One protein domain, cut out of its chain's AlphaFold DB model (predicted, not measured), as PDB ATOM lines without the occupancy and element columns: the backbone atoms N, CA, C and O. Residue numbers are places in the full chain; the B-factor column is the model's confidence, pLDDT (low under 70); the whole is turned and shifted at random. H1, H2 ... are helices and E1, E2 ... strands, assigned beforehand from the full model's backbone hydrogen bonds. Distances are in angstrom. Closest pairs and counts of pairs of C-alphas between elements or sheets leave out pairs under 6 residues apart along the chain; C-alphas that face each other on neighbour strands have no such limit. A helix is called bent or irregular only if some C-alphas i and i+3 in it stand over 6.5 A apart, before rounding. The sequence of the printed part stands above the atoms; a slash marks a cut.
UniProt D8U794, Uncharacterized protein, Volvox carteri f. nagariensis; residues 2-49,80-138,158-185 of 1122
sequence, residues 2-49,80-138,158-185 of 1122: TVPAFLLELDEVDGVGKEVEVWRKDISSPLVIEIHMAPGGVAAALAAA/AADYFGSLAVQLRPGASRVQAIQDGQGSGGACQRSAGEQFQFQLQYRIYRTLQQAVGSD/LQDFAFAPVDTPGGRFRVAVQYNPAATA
ATOM      1  N   THR A   2       7.313  19.362 -40.437       64.19
ATOM      2  CA  THR A   2       7.225  17.929 -40.129       64.19
ATOM      3  C   THR A   2       6.090  17.321 -40.950       64.19
ATOM      4  O   THR A   2       5.013  17.903 -41.032       64.19
ATOM      5  N   VAL A   3       6.323  16.171 -41.588       70.62
ATOM      6  CA  VAL A   3       5.253  15.436 -42.283       70.62
ATOM      7  C   VAL A   3       4.360  14.782 -41.218       70.62
ATOM      8  O   VAL A   3       4.908  14.105 -40.344       70.62
ATOM      9  N   PRO A   4       3.023  14.961 -41.246       81.25
ATOM     10  CA  PRO A   4       2.138  14.403 -40.227       81.25
ATOM     11  C   PRO A   4       2.152  12.871 -40.255       81.25
ATOM     12  O   PRO A   4       1.978  12.241 -41.306       81.25
ATOM     13  N   ALA A   5       2.346  12.258 -39.087       83.44
ATOM     14  CA  ALA A   5       2.367  10.808 -38.949       83.44
ATOM     15  C   ALA A   5       1.012  10.210 -39.365       83.44
ATOM     16  O   ALA A   5      -0.043  10.680 -38.946       83.44
ATOM     17  N   PHE A   6       1.035   9.174 -40.208       90.69
ATOM     18  CA  PHE A   6      -0.164   8.479 -40.706       90.69
ATOM     19  C   PHE A   6      -1.208   9.384 -41.392       90.69
ATOM     20  O   PHE A   6      -2.379   9.016 -41.472       90.69
ATOM     21  N   LEU A   7      -0.790  10.552 -41.906       92.38
ATOM     22  CA  LEU A   7      -1.675  11.583 -42.475       92.38
ATOM     23  C   LEU A   7      -2.749  12.068 -41.480       92.38
ATOM     24  O   LEU A   7      -3.875  12.385 -41.868       92.38
ATOM     25  N   LEU A   8      -2.400  12.102 -40.190       90.81
ATOM     26  CA  LEU A   8      -3.220  12.647 -39.115       90.81
ATOM     27  C   LEU A   8      -2.441  13.761 -38.409       90.81
ATOM     28  O   LEU A   8      -1.358  13.538 -37.869       90.81
ATOM     29  N   GLU A   9      -3.007  14.962 -38.411       91.62
ATOM     30  CA  GLU A   9      -2.528  16.074 -37.593       91.62
ATOM     31  C   GLU A   9      -3.032  15.846 -36.162       91.62
ATOM     32  O   GLU A   9      -4.231  15.907 -35.891       91.62
ATOM     33  N   LEU A  10      -2.111  15.483 -35.266       90.75
ATOM     34  CA  LEU A  10      -2.369  15.204 -33.856       90.75
ATOM     35  C   LEU A  10      -1.373  16.008 -33.019       90.75
ATOM     36  O   LEU A  10      -0.165  15.811 -33.151       90.75
ATOM     37  N   ASP A  11      -1.879  16.889 -32.158       93.12
ATOM     38  CA  ASP A  11      -1.047  17.643 -31.220       93.12
ATOM     39  C   ASP A  11      -0.448  16.694 -30.166       93.12
ATOM     40  O   ASP A  11      -1.176  15.996 -29.450       93.12
ATOM     41  N   GLU A  12       0.882  16.664 -30.044       89.06
ATOM     42  CA  GLU A  12       1.543  15.918 -28.970       89.06
ATOM     43  C   GLU A  12       1.356  16.648 -27.631       89.06
ATOM     44  O   GLU A  12       1.775  17.791 -27.459       89.06
ATOM     45  N   VAL A  13       0.737  15.977 -26.656       91.75
ATOM     46  CA  VAL A  13       0.530  16.539 -25.315       91.75
ATOM     47  C   VAL A  13       1.827  16.469 -24.508       91.75
ATOM     48  O   VAL A  13       2.369  15.384 -24.265       91.75
ATOM     49  N   ASP A  14       2.290  17.629 -24.039       89.56
ATOM     50  CA  ASP A  14       3.458  17.758 -23.169       89.56
ATOM     51  C   ASP A  14       3.402  16.786 -21.980       89.56
ATOM     52  O   ASP A  14       2.425  16.711 -21.235       89.56
ATOM     53  N   GLY A  15       4.480  16.023 -21.797       90.56
ATOM     54  CA  GLY A  15       4.578  14.973 -20.780       90.56
ATOM     55  C   GLY A  15       4.281  13.567 -21.307       90.56
ATOM     56  O   GLY A  15       5.092  12.676 -21.051       90.56
ATOM     57  N   VAL A  16       3.235  13.370 -22.124       93.00
ATOM     58  CA  VAL A  16       2.890  12.045 -22.696       93.00
ATOM     59  C   VAL A  16       4.071  11.474 -23.478       93.00
ATOM     60  O   VAL A  16       4.444  10.315 -23.291       93.00
ATOM     61  N   GLY A  17       4.737  12.314 -24.278       94.38
ATOM     62  CA  GLY A  17       5.943  11.932 -25.013       94.38
ATOM     63  C   GLY A  17       7.054  11.360 -24.119       94.38
ATOM     64  O   GLY A  17       7.737  10.431 -24.531       94.38
ATOM     65  N   LYS A  18       7.201  11.826 -22.867       93.88
ATOM     66  CA  LYS A  18       8.215  11.313 -21.924       93.88
ATOM     67  C   LYS A  18       7.850   9.929 -21.384       93.88
ATOM     68  O   LYS A  18       8.732   9.083 -21.261       93.88
ATOM     69  N   GLU A  19       6.576   9.678 -21.088       92.12
ATOM     70  CA  GLU A  19       6.103   8.354 -20.655       92.12
ATOM     71  C   GLU A  19       6.182   7.330 -21.797       92.12
ATOM     72  O   GLU A  19       6.683   6.218 -21.611       92.12
ATOM     73  N   VAL A  20       5.798   7.734 -23.011       95.12
ATOM     74  CA  VAL A  20       5.941   6.917 -24.224       95.12
ATOM     75  C   VAL A  20       7.417   6.649 -24.542       95.12
ATOM     76  O   VAL A  20       7.756   5.518 -24.873       95.12
ATOM     77  N   GLU A  21       8.325   7.613 -24.364       94.62
ATOM     78  CA  GLU A  21       9.779   7.412 -24.520       94.62
ATOM     79  C   GLU A  21      10.375   6.466 -23.459       94.62
ATOM     80  O   GLU A  21      11.380   5.789 -23.690       94.62
ATOM     81  N   VAL A  22       9.741   6.365 -22.287       93.75
ATOM     82  CA  VAL A  22      10.084   5.384 -21.247       93.75
ATOM     83  C   VAL A  22       9.566   3.981 -21.593       93.75
ATOM     84  O   VAL A  22      10.241   3.005 -21.258       93.75
ATOM     85  N   TRP A  23       8.437   3.854 -22.302       94.81
ATOM     86  CA  TRP A  23       7.977   2.580 -22.877       94.81
ATOM     87  C   TRP A  23       8.761   2.168 -24.139       94.81
ATOM     88  O   TRP A  23       9.122   1.003 -24.267       94.81
ATOM     89  N   ARG A  24       9.137   3.106 -25.022       94.88
ATOM     90  CA  ARG A  24       9.948   2.864 -26.240       94.88
ATOM     91  C   ARG A  24      11.314   2.218 -25.967       94.88
ATOM     92  O   ARG A  24      11.928   1.679 -26.882       94.88
ATOM     93  N   LYS A  25      11.794   2.241 -24.721       94.94
ATOM     94  CA  LYS A  25      13.006   1.524 -24.275       94.94
ATOM     95  C   LYS A  25      12.779   0.024 -24.041       94.94
ATOM     96  O   LYS A  25      13.746  -0.704 -23.848       94.94
ATOM     97  N   ASP A  26      11.526  -0.427 -24.061       93.94
ATOM     98  CA  ASP A  26      11.091  -1.807 -23.849       93.94
ATOM     99  C   ASP A  26       9.871  -2.139 -24.735       93.94
ATOM    100  O   ASP A  26       8.785  -2.481 -24.265       93.94
ATOM    101  N   ILE A  27      10.064  -2.042 -26.055       91.31
ATOM    102  CA  ILE A  27       9.049  -2.356 -27.087       91.31
ATOM    103  C   ILE A  27       8.643  -3.850 -27.055       91.31
ATOM    104  O   ILE A  27       7.648  -4.242 -27.657       91.31
ATOM    105  N   SER A  28       9.380  -4.698 -26.323       92.00
ATOM    106  CA  SER A  28       8.987  -6.091 -26.060       92.00
ATOM    107  C   SER A  28       7.712  -6.196 -25.211       92.00
ATOM    108  O   SER A  28       6.998  -7.200 -25.263       92.00
ATOM    109  N   SER A  29       7.419  -5.142 -24.447       95.00
ATOM    110  CA  SER A  29       6.303  -5.054 -23.517       95.00
ATOM    111  C   SER A  29       5.080  -4.378 -24.168       95.00
ATOM    112  O   SER A  29       5.240  -3.417 -24.927       95.00
ATOM    113  N   PRO A  30       3.840  -4.849 -23.931       95.81
ATOM    114  CA  PRO A  30       2.652  -4.242 -24.528       95.81
ATOM    115  C   PRO A  30       2.336  -2.891 -23.872       95.81
ATOM    116  O   PRO A  30       2.165  -2.818 -22.657       95.81
ATOM    117  N   LEU A  31       2.185  -1.838 -24.680       97.06
ATOM    118  CA  LEU A  31       1.723  -0.533 -24.202       97.06
ATOM    119  C   LEU A  31       0.299  -0.658 -23.637       97.06
ATOM    120  O   LEU A  31      -0.642  -0.926 -24.385       97.06
ATOM    121  N   VAL A  32       0.139  -0.445 -22.331       96.62
ATOM    122  CA  VAL A  32      -1.169  -0.409 -21.663       96.62
ATOM    123  C   VAL A  32      -1.434   1.018 -21.204       96.62
ATOM    124  O   VAL A  32      -0.633   1.592 -20.469       96.62
ATOM    125  N   ILE A  33      -2.563   1.583 -21.627       97.25
ATOM    126  CA  ILE A  33      -3.025   2.908 -21.205       97.25
ATOM    127  C   ILE A  33      -4.313   2.713 -20.414       97.25
ATOM    128  O   ILE A  33      -5.319   2.258 -20.957       97.25
ATOM    129  N   GLU A  34      -4.270   3.051 -19.132       96.19
ATOM    130  CA  GLU A  34      -5.452   3.170 -18.286       96.19
ATOM    131  C   GLU A  34      -6.005   4.595 -18.358       96.19
ATOM    132  O   GLU A  34      -5.251   5.561 -18.498       96.19
ATOM    133  N   ILE A  35      -7.329   4.719 -18.254       95.50
ATOM    134  CA  ILE A  35      -8.038   5.992 -18.129       95.50
ATOM    135  C   ILE A  35      -9.001   5.855 -16.950       95.50
ATOM    136  O   ILE A  35      -9.970   5.096 -17.019       95.50
ATOM    137  N   HIS A  36      -8.734   6.588 -15.871       94.06
ATOM    138  CA  HIS A  36      -9.482   6.521 -14.617       94.06
ATOM    139  C   HIS A  36     -10.103   7.878 -14.264       94.06
ATOM    140  O   HIS A  36      -9.580   8.944 -14.594       94.06
ATOM    141  N   MET A  37     -11.248   7.852 -13.580       93.00
ATOM    142  CA  MET A  37     -11.901   9.060 -13.067       93.00
ATOM    143  C   MET A  37     -11.470   9.293 -11.619       93.00
ATOM    144  O   MET A  37     -11.954   8.623 -10.708       93.00
ATOM    145  N   ALA A  38     -10.573  10.251 -11.400       90.31
ATOM    146  CA  ALA A  38     -10.171  10.664 -10.063       90.31
ATOM    147  C   ALA A  38     -11.193  11.663  -9.475       90.31
ATOM    148  O   ALA A  38     -11.552  12.638 -10.144       90.31
ATOM    149  N   PRO A  39     -11.661  11.486  -8.224       85.81
ATOM    150  CA  PRO A  39     -12.477  12.488  -7.544       85.81
ATOM    151  C   PRO A  39     -11.588  13.662  -7.104       85.81
ATOM    152  O   PRO A  39     -10.864  13.566  -6.112       85.81
ATOM    153  N   GLY A  40     -11.616  14.765  -7.853       80.88
ATOM    154  CA  GLY A  40     -10.833  15.962  -7.554       80.88
ATOM    155  C   GLY A  40     -11.283  16.673  -6.275       80.88
ATOM    156  O   GLY A  40     -12.401  16.498  -5.786       80.88
ATOM    157  N   GLY A  41     -10.384  17.482  -5.712       79.56
ATOM    158  CA  GLY A  41     -10.564  18.136  -4.413       79.56
ATOM    159  C   GLY A  41      -9.921  17.360  -3.259       79.56
ATOM    160  O   GLY A  41      -8.990  16.580  -3.453       79.56
ATOM    161  N   VAL A  42     -10.400  17.574  -2.030       54.38
ATOM    162  CA  VAL A  42      -9.769  17.040  -0.799       54.38
ATOM    163  C   VAL A  42      -9.751  15.500  -0.759       54.38
ATOM    164  O   VAL A  42      -8.848  14.906  -0.170       54.38
ATOM    165  N   ALA A  43     -10.685  14.841  -1.453       56.25
ATOM    166  CA  ALA A  43     -10.684  13.389  -1.638       56.25
ATOM    167  C   ALA A  43      -9.430  12.886  -2.381       56.25
ATOM    168  O   ALA A  43      -8.860  11.870  -1.985       56.25
ATOM    169  N   ALA A  44      -8.942  13.619  -3.390       56.41
ATOM    170  CA  ALA A  44      -7.703  13.284  -4.092       56.41
ATOM    171  C   ALA A  44      -6.471  13.396  -3.182       56.41
ATOM    172  O   ALA A  44      -5.566  12.577  -3.296       56.41
ATOM    173  N   ALA A  45      -6.440  14.349  -2.243       57.03
ATOM    174  CA  ALA A  45      -5.340  14.469  -1.281       57.03
ATOM    175  C   ALA A  45      -5.280  13.265  -0.321       57.03
ATOM    176  O   ALA A  45      -4.201  12.740  -0.051       57.03
ATOM    177  N   LEU A  46      -6.440  12.779   0.139       56.44
ATOM    178  CA  LEU A  46      -6.546  11.557   0.947       56.44
ATOM    179  C   LEU A  46      -6.180  10.296   0.143       56.44
ATOM    180  O   LEU A  46      -5.430   9.453   0.635       56.44
ATOM    181  N   ALA A  47      -6.646  10.185  -1.104       53.50
ATOM    182  CA  ALA A  47      -6.311   9.066  -1.985       53.50
ATOM    183  C   ALA A  47      -4.816   9.039  -2.361       53.50
ATOM    184  O   ALA A  47      -4.199   7.977  -2.349       53.50
ATOM    185  N   ALA A  48      -4.206  10.197  -2.630       54.09
ATOM    186  CA  ALA A  48      -2.777  10.315  -2.911       54.09
ATOM    187  C   ALA A  48      -1.914   9.966  -1.687       54.09
ATOM    188  O   ALA A  48      -0.901   9.286  -1.833       54.09
ATOM    189  N   ALA A  49      -2.336  10.356  -0.477       52.94
ATOM    190  CA  ALA A  49      -1.668   9.951   0.761       52.94
ATOM    191  C   ALA A  49      -1.718   8.425   0.982       52.94
ATOM    192  O   ALA A  49      -0.729   7.838   1.419       52.94
ATOM    193  N   ALA A  80       5.678  -1.477 -46.634       76.62
ATOM    194  CA  ALA A  80       5.656  -0.295 -45.773       76.62
ATOM    195  C   ALA A  80       4.548   0.703 -46.157       76.62
ATOM    196  O   ALA A  80       3.930   1.279 -45.262       76.62
ATOM    197  N   ALA A  81       4.262   0.883 -47.451       82.50
ATOM    198  CA  ALA A  81       3.162   1.729 -47.917       82.50
ATOM    199  C   ALA A  81       1.789   1.131 -47.545       82.50
ATOM    200  O   ALA A  81       0.961   1.822 -46.948       82.50
ATOM    201  N   ASP A  82       1.585  -0.167 -47.796       84.44
ATOM    202  CA  ASP A  82       0.353  -0.894 -47.446       84.44
ATOM    203  C   ASP A  82       0.114  -0.925 -45.926       84.44
ATOM    204  O   ASP A  82      -1.009  -0.725 -45.449       84.44
ATOM    205  N   TYR A  83       1.180  -1.109 -45.141       87.00
ATOM    206  CA  TYR A  83       1.154  -1.016 -43.681       87.00
ATOM    207  C   TYR A  83       0.789   0.393 -43.190       87.00
ATOM    208  O   TYR A  83      -0.075   0.538 -42.324       87.00
ATOM    209  N   PHE A  84       1.404   1.436 -43.755       88.25
ATOM    210  CA  PHE A  84       1.130   2.829 -43.389       88.25
ATOM    211  C   PHE A  84      -0.319   3.224 -43.711       88.25
ATOM    212  O   PHE A  84      -0.991   3.825 -42.871       88.25
ATOM    213  N   GLY A  85      -0.832   2.814 -44.878       89.12
ATOM    214  CA  GLY A  85      -2.239   2.976 -45.244       89.12
ATOM    215  C   GLY A  85      -3.177   2.226 -44.294       89.12
ATOM    216  O   GLY A  85      -4.151   2.799 -43.807       89.12
ATOM    217  N   SER A  86      -2.843   0.978 -43.951       88.12
ATOM    218  CA  SER A  86      -3.614   0.160 -43.006       88.12
ATOM    219  C   SER A  86      -3.678   0.781 -41.606       88.12
ATOM    220  O   SER A  86      -4.750   0.816 -41.003       88.12
ATOM    221  N   LEU A  87      -2.570   1.333 -41.097       88.12
ATOM    222  CA  LEU A  87      -2.551   2.066 -39.827       88.12
ATOM    223  C   LEU A  87      -3.356   3.368 -39.886       88.12
ATOM    224  O   LEU A  87      -4.149   3.619 -38.982       88.12
ATOM    225  N   ALA A  88      -3.226   4.174 -40.943       88.44
ATOM    226  CA  ALA A  88      -4.023   5.394 -41.103       88.44
ATOM    227  C   ALA A  88      -5.539   5.090 -41.125       88.44
ATOM    228  O   ALA A  88      -6.338   5.782 -40.485       88.44
ATOM    229  N   VAL A  89      -5.929   4.001 -41.799       89.75
ATOM    230  CA  VAL A  89      -7.307   3.483 -41.842       89.75
ATOM    231  C   VAL A  89      -7.756   2.883 -40.503       89.75
ATOM    232  O   VAL A  89      -8.944   2.934 -40.202       89.75
ATOM    233  N   GLN A  90      -6.850   2.370 -39.665       89.62
ATOM    234  CA  GLN A  90      -7.167   1.871 -38.318       89.62
ATOM    235  C   GLN A  90      -7.314   3.011 -37.288       89.62
ATOM    236  O   GLN A  90      -8.221   2.984 -36.453       89.62
ATOM    237  N   LEU A  91      -6.450   4.029 -37.357       88.25
ATOM    238  CA  LEU A  91      -6.389   5.143 -36.404       88.25
ATOM    239  C   LEU A  91      -7.575   6.110 -36.533       88.25
ATOM    240  O   LEU A  91      -8.093   6.579 -35.519       88.25
ATOM    241  N   ARG A  92      -8.055   6.379 -37.756       89.62
ATOM    242  CA  ARG A  92      -9.167   7.320 -37.993       89.62
ATOM    243  C   ARG A  92     -10.494   6.865 -37.340       89.62
ATOM    244  O   ARG A  92     -11.065   7.661 -36.594       89.62
ATOM    245  N   PRO A  93     -10.963   5.607 -37.494       87.44
ATOM    246  CA  PRO A  93     -12.052   5.055 -36.682       87.44
ATOM    247  C   PRO A  93     -11.724   4.996 -35.187       87.44
ATOM    248  O   PRO A  93     -12.641   5.046 -34.372       87.44
ATOM    249  N   GLY A  94     -10.441   4.900 -34.819       84.56
ATOM    250  CA  GLY A  94      -9.967   4.968 -33.435       84.56
ATOM    251  C   GLY A  94     -10.418   6.237 -32.723       84.56
ATOM    252  O   GLY A  94     -11.118   6.147 -31.714       84.56
ATOM    253  N   ALA A  95     -10.109   7.403 -33.293       85.31
ATOM    254  CA  ALA A  95     -10.546   8.693 -32.759       85.31
ATOM    255  C   ALA A  95     -12.080   8.769 -32.622       85.31
ATOM    256  O   ALA A  95     -12.598   9.061 -31.543       85.31
ATOM    257  N   SER A  96     -12.822   8.410 -33.679       88.62
ATOM    258  CA  SER A  96     -14.293   8.406 -33.655       88.62
ATOM    259  C   SER A  96     -14.882   7.432 -32.626       88.62
ATOM    260  O   SER A  96     -15.932   7.708 -32.048       88.62
ATOM    261  N   ARG A  97     -14.227   6.291 -32.372       88.00
ATOM    262  CA  ARG A  97     -14.694   5.291 -31.403       88.00
ATOM    263  C   ARG A  97     -14.399   5.700 -29.963       88.00
ATOM    264  O   ARG A  97     -15.247   5.461 -29.109       88.00
ATOM    265  N   VAL A  98     -13.258   6.340 -29.699       86.56
ATOM    266  CA  VAL A  98     -12.954   6.937 -28.387       86.56
ATOM    267  C   VAL A  98     -13.976   8.027 -28.060       86.56
ATOM    268  O   VAL A  98     -14.559   7.987 -26.978       86.56
ATOM    269  N   GLN A  99     -14.282   8.914 -29.014       87.56
ATOM    270  CA  GLN A  99     -15.337   9.920 -28.853       87.56
ATOM    271  C   GLN A  99     -16.696   9.268 -28.546       87.56
ATOM    272  O   GLN A  99     -17.328   9.602 -27.551       87.56
ATOM    273  N   ALA A 100     -17.104   8.252 -29.318       86.69
ATOM    274  CA  ALA A 100     -18.370   7.548 -29.093       86.69
ATOM    275  C   ALA A 100     -18.460   6.830 -27.727       86.69
ATOM    276  O   ALA A 100     -19.560   6.675 -27.195       86.69
ATOM    277  N   ILE A 101     -17.335   6.396 -27.145       85.31
ATOM    278  CA  ILE A 101     -17.292   5.842 -25.779       85.31
ATOM    279  C   ILE A 101     -17.466   6.960 -24.740       85.31
ATOM    280  O   ILE A 101     -18.253   6.796 -23.810       85.31
ATOM    281  N   GLN A 102     -16.793   8.104 -24.909       82.94
ATOM    282  CA  GLN A 102     -16.924   9.263 -24.013       82.94
ATOM    283  C   GLN A 102     -18.341   9.862 -24.042       82.94
ATOM    284  O   GLN A 102     -18.919  10.130 -22.987       82.94
ATOM    285  N   ASP A 103     -18.919  10.010 -25.236       83.44
ATOM    286  CA  ASP A 103     -20.289  10.489 -25.440       83.44
ATOM    287  C   ASP A 103     -21.309   9.493 -24.870       83.44
ATOM    288  O   ASP A 103     -22.217   9.883 -24.137       83.44
ATOM    289  N   GLY A 104     -21.132   8.195 -25.151       78.31
ATOM    290  CA  GLY A 104     -22.021   7.124 -24.691       78.31
ATOM    291  C   GLY A 104     -21.987   6.877 -23.179       78.31
ATOM    292  O   GLY A 104     -22.990   6.450 -22.609       78.31
ATOM    293  N   GLN A 105     -20.870   7.173 -22.507       75.69
ATOM    294  CA  GLN A 105     -20.799   7.210 -21.041       75.69
ATOM    295  C   GLN A 105     -21.360   8.514 -20.450       75.69
ATOM    296  O   GLN A 105     -21.626   8.571 -19.249       75.69
ATOM    297  N   GLY A 106     -21.479   9.581 -21.249       73.25
ATOM    298  CA  GLY A 106     -21.818  10.941 -20.811       73.25
ATOM    299  C   GLY A 106     -20.765  11.608 -19.909       73.25
ATOM    300  O   GLY A 106     -20.884  12.795 -19.603       73.25
ATOM    301  N   SER A 107     -19.734  10.866 -19.498       70.44
ATOM    302  CA  SER A 107     -18.783  11.203 -18.437       70.44
ATOM    303  C   SER A 107     -17.917  12.410 -18.789       70.44
ATOM    304  O   SER A 107     -17.853  13.347 -17.996       70.44
ATOM    305  N   GLY A 108     -17.318  12.447 -19.984       69.62
ATOM    306  CA  GLY A 108     -16.472  13.564 -20.423       69.62
ATOM    307  C   GLY A 108     -17.230  14.895 -20.441       69.62
ATOM    308  O   GLY A 108     -16.828  15.863 -19.795       69.62
ATOM    309  N   GLY A 109     -18.395  14.912 -21.098       73.50
ATOM    310  CA  GLY A 109     -19.268  16.086 -21.142       73.50
ATOM    311  C   GLY A 109     -19.842  16.477 -19.776       73.50
ATOM    312  O   GLY A 109     -20.029  17.664 -19.520       73.50
ATOM    313  N   ALA A 110     -20.110  15.518 -18.884       71.19
ATOM    314  CA  ALA A 110     -20.532  15.806 -17.514       71.19
ATOM    315  C   ALA A 110     -19.404  16.460 -16.705       71.19
ATOM    316  O   ALA A 110     -19.603  17.557 -16.190       71.19
ATOM    317  N   CYS A 111     -18.205  15.868 -16.671       74.19
ATOM    318  CA  CYS A 111     -17.057  16.405 -15.931       74.19
ATOM    319  C   CYS A 111     -16.698  17.829 -16.384       74.19
ATOM    320  O   CYS A 111     -16.450  18.699 -15.553       74.19
ATOM    321  N   GLN A 112     -16.737  18.092 -17.696       73.62
ATOM    322  CA  GLN A 112     -16.445  19.419 -18.241       73.62
ATOM    323  C   GLN A 112     -17.534  20.459 -17.908       73.62
ATOM    324  O   GLN A 112     -17.208  21.626 -17.696       73.62
ATOM    325  N   ARG A 113     -18.813  20.060 -17.814       74.62
ATOM    326  CA  ARG A 113     -19.912  20.949 -17.380       74.62
ATOM    327  C   ARG A 113     -19.917  21.186 -15.866       74.62
ATOM    328  O   ARG A 113     -20.167  22.305 -15.435       74.62
ATOM    329  N   SER A 114     -19.590  20.170 -15.067       64.94
ATOM    330  CA  SER A 114     -19.533  20.242 -13.598       64.94
ATOM    331  C   SER A 114     -18.317  20.998 -13.048       64.94
ATOM    332  O   SER A 114     -18.193  21.139 -11.835       64.94
ATOM    333  N   ALA A 115     -17.443  21.541 -13.903       61.84
ATOM    334  CA  ALA A 115     -16.269  22.318 -13.494       61.84
ATOM    335  C   ALA A 115     -16.594  23.537 -12.596       61.84
ATOM    336  O   ALA A 115     -15.720  23.999 -11.864       61.84
ATOM    337  N   GLY A 116     -17.834  24.045 -12.633       72.19
ATOM    338  CA  GLY A 116     -18.312  25.143 -11.783       72.19
ATOM    339  C   GLY A 116     -18.874  24.740 -10.410       72.19
ATOM    340  O   GLY A 116     -19.195  25.630  -9.626       72.19
ATOM    341  N   GLU A 117     -19.005  23.446 -10.100       66.06
ATOM    342  CA  GLU A 117     -19.573  22.956  -8.834       66.06
ATOM    343  C   GLU A 117     -18.575  22.104  -8.028       66.06
ATOM    344  O   GLU A 117     -17.518  21.702  -8.508       66.06
ATOM    345  N   GLN A 118     -18.896  21.846  -6.755       64.69
ATOM    346  CA  GLN A 118     -17.950  21.373  -5.727       64.69
ATOM    347  C   GLN A 118     -17.414  19.934  -5.910       64.69
ATOM    348  O   GLN A 118     -16.619  19.477  -5.091       64.69
ATOM    349  N   PHE A 119     -17.807  19.231  -6.976       63.75
ATOM    350  CA  PHE A 119     -17.398  17.856  -7.282       63.75
ATOM    351  C   PHE A 119     -16.752  17.770  -8.672       63.75
ATOM    352  O   PHE A 119     -17.293  17.179  -9.608       63.75
ATOM    353  N   GLN A 120     -15.568  18.371  -8.806       82.19
ATOM    354  CA  GLN A 120     -14.754  18.279 -10.017       82.19
ATOM    355  C   GLN A 120     -14.145  16.874 -10.153       82.19
ATOM    356  O   GLN A 120     -13.085  16.586  -9.601       82.19
ATOM    357  N   PHE A 121     -14.788  15.986 -10.909       85.69
ATOM    358  CA  PHE A 121     -14.152  14.743 -11.349       85.69
ATOM    359  C   PHE A 121     -13.094  15.055 -12.412       85.69
ATOM    360  O   PHE A 121     -13.395  15.670 -13.435       85.69
ATOM    361  N   GLN A 122     -11.854  14.626 -12.178       88.50
ATOM    362  CA  GLN A 122     -10.762  14.767 -13.133       88.50
ATOM    363  C   GLN A 122     -10.566  13.440 -13.865       88.50
ATOM    364  O   GLN A 122     -10.246  12.422 -13.249       88.50
ATOM    365  N   LEU A 123     -10.720  13.451 -15.189       91.06
ATOM    366  CA  LEU A 123     -10.249  12.347 -16.015       91.06
ATOM    367  C   LEU A 123      -8.716  12.353 -15.990       91.06
ATOM    368  O   LEU A 123      -8.091  13.368 -16.301       91.06
ATOM    369  N   GLN A 124      -8.123  11.233 -15.607       93.19
ATOM    370  CA  GLN A 124      -6.682  11.022 -15.584       93.19
ATOM    371  C   GLN A 124      -6.347   9.814 -16.464       93.19
ATOM    372  O   GLN A 124      -7.184   8.939 -16.684       93.19
ATOM    373  N   TYR A 125      -5.126   9.779 -16.987       95.94
ATOM    374  CA  TYR A 125      -4.582   8.625 -17.696       95.94
ATOM    375  C   TYR A 125      -3.354   8.102 -16.955       95.94
ATOM    376  O   TYR A 125      -2.743   8.827 -16.164       95.94
ATOM    377  N   ARG A 126      -2.973   6.853 -17.222       95.25
ATOM    378  CA  ARG A 126      -1.720   6.282 -16.729       95.25
ATOM    379  C   ARG A 126      -1.171   5.246 -17.697       95.25
ATOM    380  O   ARG A 126      -1.888   4.339 -18.116       95.25
ATOM    381  N   ILE A 127       0.106   5.380 -18.046       95.94
ATOM    382  CA  ILE A 127       0.789   4.448 -18.944       95.94
ATOM    383  C   ILE A 127       1.543   3.392 -18.127       95.94
ATOM    384  O   ILE A 127       2.366   3.707 -17.266       95.94
ATOM    385  N   TYR A 128       1.286   2.120 -18.430       95.44
ATOM    386  CA  TYR A 128       1.992   0.966 -17.876       95.44
ATOM    387  C   TYR A 128       2.737   0.216 -18.982       95.44
ATOM    388  O   TYR A 128       2.271   0.131 -20.121       95.44
ATOM    389  N   ARG A 129       3.881  -0.389 -18.637       92.12
ATOM    390  CA  ARG A 129       4.623  -1.250 -19.578       92.12
ATOM    391  C   ARG A 129       4.107  -2.683 -19.608       92.12
ATOM    392  O   ARG A 129       4.305  -3.393 -20.582       92.12
ATOM    393  N   THR A 130       3.480  -3.151 -18.530       90.25
ATOM    394  CA  THR A 130       2.950  -4.516 -18.468       90.25
ATOM    395  C   THR A 130       1.535  -4.527 -17.914       90.25
ATOM    396  O   THR A 130       1.186  -3.772 -17.008       90.25
ATOM    397  N   LEU A 131       0.720  -5.454 -18.417       85.44
ATOM    398  CA  LEU A 131      -0.638  -5.674 -17.921       85.44
ATOM    399  C   LEU A 131      -0.642  -6.132 -16.447       85.44
ATOM    400  O   LEU A 131      -1.575  -5.837 -15.710       85.44
ATOM    401  N   GLN A 132       0.440  -6.772 -15.980       86.44
ATOM    402  CA  GLN A 132       0.648  -7.069 -14.557       86.44
ATOM    403  C   GLN A 132       0.836  -5.800 -13.713       86.44
ATOM    404  O   GLN A 132       0.329  -5.743 -12.598       86.44
ATOM    405  N   GLN A 133       1.531  -4.785 -14.237       86.38
ATOM    406  CA  GLN A 133       1.710  -3.506 -13.550       86.38
ATOM    407  C   GLN A 133       0.381  -2.750 -13.424       86.38
ATOM    408  O   GLN A 133       0.144  -2.166 -12.374       86.38
ATOM    409  N   ALA A 134      -0.495  -2.818 -14.434       86.00
ATOM    410  CA  ALA A 134      -1.854  -2.280 -14.350       86.00
ATOM    411  C   ALA A 134      -2.675  -3.005 -13.265       86.00
ATOM    412  O   ALA A 134      -3.098  -2.389 -12.292       86.00
ATOM    413  N   VAL A 135      -2.800  -4.337 -13.349       85.69
ATOM    414  CA  VAL A 135      -3.579  -5.146 -12.384       85.69
ATOM    415  C   VAL A 135      -3.037  -5.057 -10.944       85.69
ATOM    416  O   VAL A 135      -3.801  -5.194  -9.992       85.69
ATOM    417  N   GLY A 136      -1.733  -4.823 -10.763       83.81
ATOM    418  CA  GLY A 136      -1.114  -4.607  -9.450       83.81
ATOM    419  C   GLY A 136      -1.186  -3.167  -8.925       83.81
ATOM    420  O   GLY A 136      -0.839  -2.933  -7.769       83.81
ATOM    421  N   SER A 137      -1.607  -2.206  -9.752       74.75
ATOM    422  CA  SER A 137      -1.697  -0.782  -9.402       74.75
ATOM    423  C   SER A 137      -2.946  -0.455  -8.573       74.75
ATOM    424  O   SER A 137      -2.894   0.418  -7.705       74.75
ATOM    425  N   ASP A 138      -4.027  -1.220  -8.760       67.00
ATOM    426  CA  ASP A 138      -5.301  -1.141  -8.024       67.00
ATOM    427  C   ASP A 138      -5.211  -1.674  -6.573       67.00
ATOM    428  O   ASP A 138      -6.058  -2.428  -6.082       67.00
ATOM    429  N   LEU A 158     -17.080  -5.492 -17.642       93.81
ATOM    430  CA  LEU A 158     -16.311  -4.824 -18.689       93.81
ATOM    431  C   LEU A 158     -16.817  -5.257 -20.075       93.81
ATOM    432  O   LEU A 158     -17.251  -6.396 -20.269       93.81
ATOM    433  N   GLN A 159     -16.791  -4.322 -21.020       95.25
ATOM    434  CA  GLN A 159     -16.998  -4.566 -22.440       95.25
ATOM    435  C   GLN A 159     -15.663  -4.441 -23.161       95.25
ATOM    436  O   GLN A 159     -14.952  -3.447 -23.008       95.25
ATOM    437  N   ASP A 160     -15.370  -5.441 -23.983       95.69
ATOM    438  CA  ASP A 160     -14.140  -5.532 -24.754       95.69
ATOM    439  C   ASP A 160     -14.416  -5.131 -26.205       95.69
ATOM    440  O   ASP A 160     -15.326  -5.649 -26.855       95.69
ATOM    441  N   PHE A 161     -13.600  -4.222 -26.729       95.69
ATOM    442  CA  PHE A 161     -13.608  -3.811 -28.126       95.69
ATOM    443  C   PHE A 161     -12.199  -3.937 -28.705       95.69
ATOM    444  O   PHE A 161     -11.239  -3.432 -28.128       95.69
ATOM    445  N   ALA A 162     -12.060  -4.581 -29.863       96.56
ATOM    446  CA  ALA A 162     -10.785  -4.723 -30.558       96.56
ATOM    447  C   ALA A 162     -10.883  -4.150 -31.972       96.56
ATOM    448  O   ALA A 162     -11.854  -4.396 -32.689       96.56
ATOM    449  N   PHE A 163      -9.855  -3.409 -32.381       95.81
ATOM    450  CA  PHE A 163      -9.717  -2.954 -33.760       95.81
ATOM    451  C   PHE A 163      -9.299  -4.121 -34.661       95.81
ATOM    452  O   PHE A 163      -8.651  -5.068 -34.206       95.81
ATOM    453  N   ALA A 164      -9.632  -4.037 -35.953       95.56
ATOM    454  CA  ALA A 164      -9.119  -4.972 -36.950       95.56
ATOM    455  C   ALA A 164      -7.575  -4.978 -36.880       95.56
ATOM    456  O   ALA A 164      -6.976  -3.907 -36.992       95.56
ATOM    457  N   PRO A 165      -6.926  -6.125 -36.612       96.38
ATOM    458  CA  PRO A 165      -5.490  -6.175 -36.361       96.38
ATOM    459  C   PRO A 165      -4.704  -6.026 -37.665       96.38
ATOM    460  O   PRO A 165      -5.053  -6.646 -38.667       96.38
ATOM    461  N   VAL A 166      -3.629  -5.238 -37.637       96.69
ATOM    462  CA  VAL A 166      -2.787  -4.965 -38.809       96.69
ATOM    463  C   VAL A 166      -1.587  -5.904 -38.776       96.69
ATOM    464  O   VAL A 166      -0.814  -5.915 -37.819       96.69
ATOM    465  N   ASP A 167      -1.442  -6.726 -39.808       95.69
ATOM    466  CA  ASP A 167      -0.303  -7.625 -39.963       95.69
ATOM    467  C   ASP A 167       0.903  -6.853 -40.543       95.69
ATOM    468  O   ASP A 167       0.749  -6.026 -41.439       95.69
ATOM    469  N   THR A 168       2.098  -7.064 -39.982       95.38
ATOM    470  CA  THR A 168       3.317  -6.286 -40.287       95.38
ATOM    471  C   THR A 168       4.527  -7.219 -40.456       95.38
ATOM    472  O   THR A 168       4.511  -8.332 -39.921       95.38
ATOM    473  N   PRO A 169       5.630  -6.777 -41.095       93.75
ATOM    474  CA  PRO A 169       6.868  -7.563 -41.166       93.75
ATOM    475  C   PRO A 169       7.474  -7.927 -39.796       93.75
ATOM    476  O   PRO A 169       8.211  -8.904 -39.699       93.75
ATOM    477  N   GLY A 170       7.163  -7.166 -38.739       92.38
ATOM    478  CA  GLY A 170       7.591  -7.429 -37.359       92.38
ATOM    479  C   GLY A 170       6.597  -8.250 -36.525       92.38
ATOM    480  O   GLY A 170       6.765  -8.354 -35.313       92.38
ATOM    481  N   GLY A 171       5.542  -8.798 -37.137       95.06
ATOM    482  CA  GLY A 171       4.437  -9.469 -36.447       95.06
ATOM    483  C   GLY A 171       3.137  -8.661 -36.483       95.06
ATOM    484  O   GLY A 171       2.980  -7.741 -37.279       95.06
ATOM    485  N   ARG A 172       2.163  -9.020 -35.642       95.25
ATOM    486  CA  ARG A 172       0.779  -8.535 -35.763       95.25
ATOM    487  C   ARG A 172       0.450  -7.423 -34.771       95.25
ATOM    488  O   ARG A 172       0.280  -7.690 -33.582       95.25
ATOM    489  N   PHE A 173       0.291  -6.199 -35.266       96.19
ATOM    490  CA  PHE A 173      -0.138  -5.053 -34.471       96.19
ATOM    491  C   PHE A 173      -1.620  -5.180 -34.088       96.19
ATOM    492  O   PHE A 173      -2.481  -5.489 -34.918       96.19
ATOM    493  N   ARG A 174      -1.930  -4.958 -32.807       96.69
ATOM    494  CA  ARG A 174      -3.284  -5.075 -32.253       96.69
ATOM    495  C   ARG A 174      -3.555  -3.943 -31.275       96.69
ATOM    496  O   ARG A 174      -2.748  -3.705 -30.385       96.69
ATOM    497  N   VAL A 175      -4.728  -3.330 -31.396       96.75
ATOM    498  CA  VAL A 175      -5.261  -2.378 -30.415       96.75
ATOM    499  C   VAL A 175      -6.566  -2.945 -29.869       96.75
ATOM    500  O   VAL A 175      -7.450  -3.334 -30.637       96.75
ATOM    501  N   ALA A 176      -6.681  -3.006 -28.546       96.88
ATOM    502  CA  ALA A 176      -7.878  -3.434 -27.836       96.88
ATOM    503  C   ALA A 176      -8.144  -2.492 -26.658       96.88
ATOM    504  O   ALA A 176      -7.213  -1.955 -26.062       96.88
ATOM    505  N   VAL A 177      -9.421  -2.294 -26.349       97.00
ATOM    506  CA  VAL A 177      -9.927  -1.391 -25.317       97.00
ATOM    507  C   VAL A 177     -10.933  -2.170 -24.481       97.00
ATOM    508  O   VAL A 177     -11.933  -2.652 -25.014       97.00
ATOM    509  N   GLN A 178     -10.681  -2.279 -23.180       96.25
ATOM    510  CA  GLN A 178     -11.665  -2.753 -22.209       96.25
ATOM    511  C   GLN A 178     -12.238  -1.529 -21.495       96.25
ATOM    512  O   GLN A 178     -11.482  -0.691 -21.010       96.25
ATOM    513  N   TYR A 179     -13.563  -1.390 -21.448       95.69
ATOM    514  CA  TYR A 179     -14.226  -0.256 -20.799       95.69
ATOM    515  C   TYR A 179     -15.428  -0.711 -19.972       95.69
ATOM    516  O   TYR A 179     -16.087  -1.702 -20.280       95.69
ATOM    517  N   ASN A 180     -15.747   0.024 -18.908       94.19
ATOM    518  CA  ASN A 180     -16.945  -0.236 -18.117       94.19
ATOM    519  C   ASN A 180     -18.157   0.488 -18.751       94.19
ATOM    520  O   ASN A 180     -18.179   1.722 -18.758       94.19
ATOM    521  N   PRO A 181     -19.185  -0.217 -19.264       87.62
ATOM    522  CA  PRO A 181     -20.398   0.423 -19.785       87.62
ATOM    523  C   PRO A 181     -21.251   1.047 -18.668       87.62
ATOM    524  O   PRO A 181     -21.936   2.043 -18.893       87.62
ATOM    525  N   ALA A 182     -21.173   0.500 -17.451       75.00
ATOM    526  CA  ALA A 182     -21.853   1.001 -16.258       75.00
ATOM    527  C   ALA A 182     -21.068   2.124 -15.547       75.00
ATOM    528  O   ALA A 182     -21.434   2.523 -14.447       75.00
ATOM    529  N   ALA A 183     -20.009   2.655 -16.174       61.72
ATOM    530  CA  ALA A 183     -19.410   3.943 -15.806       61.72
ATOM    531  C   ALA A 183     -20.195   5.143 -16.379       61.72
ATOM    532  O   ALA A 183     -19.745   6.283 -16.284       61.72
ATOM    533  N   THR A 184     -21.385   4.898 -16.941       54.88
ATOM    534  CA  THR A 184     -22.447   5.903 -17.023       54.88
ATOM    535  C   THR A 184     -22.716   6.404 -15.610       54.88
ATOM    536  O   THR A 184     -23.348   5.724 -14.800       54.88
ATOM    537  N   ALA A 185     -22.189   7.584 -15.290       48.47
ATOM    538  CA  ALA A 185     -22.403   8.180 -13.987       48.47
ATOM    539  C   ALA A 185     -23.908   8.390 -13.799       48.47
ATOM    540  O   ALA A 185     -24.521   9.201 -14.496       48.47
TER     541      ALA A 185
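What this domain is: This is residues 2 to 49, 80 to 138 and 158 to 185 of the 1122 residues of an uncharacterized protein of Volvox carteri f. nagariensis (UniProt D8U794). Two long ribbons of paired strands, E1 with E2 and the folded-back stretch E3, E4, E5, E6, run roughly along the long axis together with one long helix, H3. H1 packs on E2 of the first ribbon, while H2, H4 and H5 lie near that ribbon's ends. The printed part has 135 residues, with named elements in the order H1 E1 H2 H3 H4 E2 H5 E3 E4 E5 E6. The sheets E1 - E2, E3 - E6 and E4 - E5 are each antiparallel, and the class is mixed, helices and strands. It is only just loose, close to compact, with a radius of gyration of the C-alphas of 17.2 A, and its spans of 51 by 34 by 29 A make it only just elongated.

Where its parts are: Residues 2 to 15 hold no named element; H1 follows, residues 16 to 26, with C-alpha 16 at (2.890, 12.045, -22.696). E1 is residues 32 to 39, 22.2 A long, and H2 residues 42 to 49. H3, residues 80 to 105, is 37.0 A long and begins at C-alpha 80, (5.656, -0.295, -45.773). H4, residues 107 to 116, is irregular: C-alphas 113 and 116 are 7.2 A apart. E2 is residues 121 to 128, 22.2 A long, and H5 residues 131 to 135. E3 is residues 159 to 162, E4 166 to 168, E5 171 to 173 and E6 176 to 179, ending at C-alpha 179, (-14.226, -0.256, -20.799).

How they stand to each other: E1 and E2 are antiparallel at 155 degrees, with N 34 and O 126 2.9 A apart, within hydrogen-bond range. The closest C-alphas of H1 and E2, Glu 19 and Ile 127, are 6.8 A apart; those of H4 and E2, Cys 111 and Phe 121, 5.7 A; those of E1 and H5, Val 32 and Leu 131, 6.5 A; those of E1 and H2, Ala 38 and Ala 44, 7.0 A. E1 and E6 are near each other, with 7 pairs of C-alphas within 10 A. E3 and E6 are antiparallel, N 161 and O 177 2.9 A apart. E4 and E5 form a hairpin, N 168 and O 171 2.9 A apart, and E5 runs on into E6 at 35 degrees. The closest C-alphas of H3 and E4, Tyr 83 and Thr 168, are 6.6 A apart. H3 and H4 only just touch, only at the corner, with 3 pairs of C-alphas within 8 A; Gln 102 and Gly 108 are closest, 5.6 A. H1 and H3 are apart. Every O i to N i+4 pair is within hydrogen-bond range in H2 and H5, against 5 of 7 in H1, 21 of 22 in H3 and 5 of 6 in H4.

The domain as a whole: The C-alphas farthest apart, Gln 118 and Pro 169, are 52.0 A apart. Residues 50 to 79 and 139 to 157 are not printed, with C-alpha gaps of 48.2 A and 15.8 A. The links printed whole are tight. Residues 9 to 15 stand free. Mean pLDDT of the printed part is 84.9; 19 residues are under 70, among them 42 to 49 and 183 to 185.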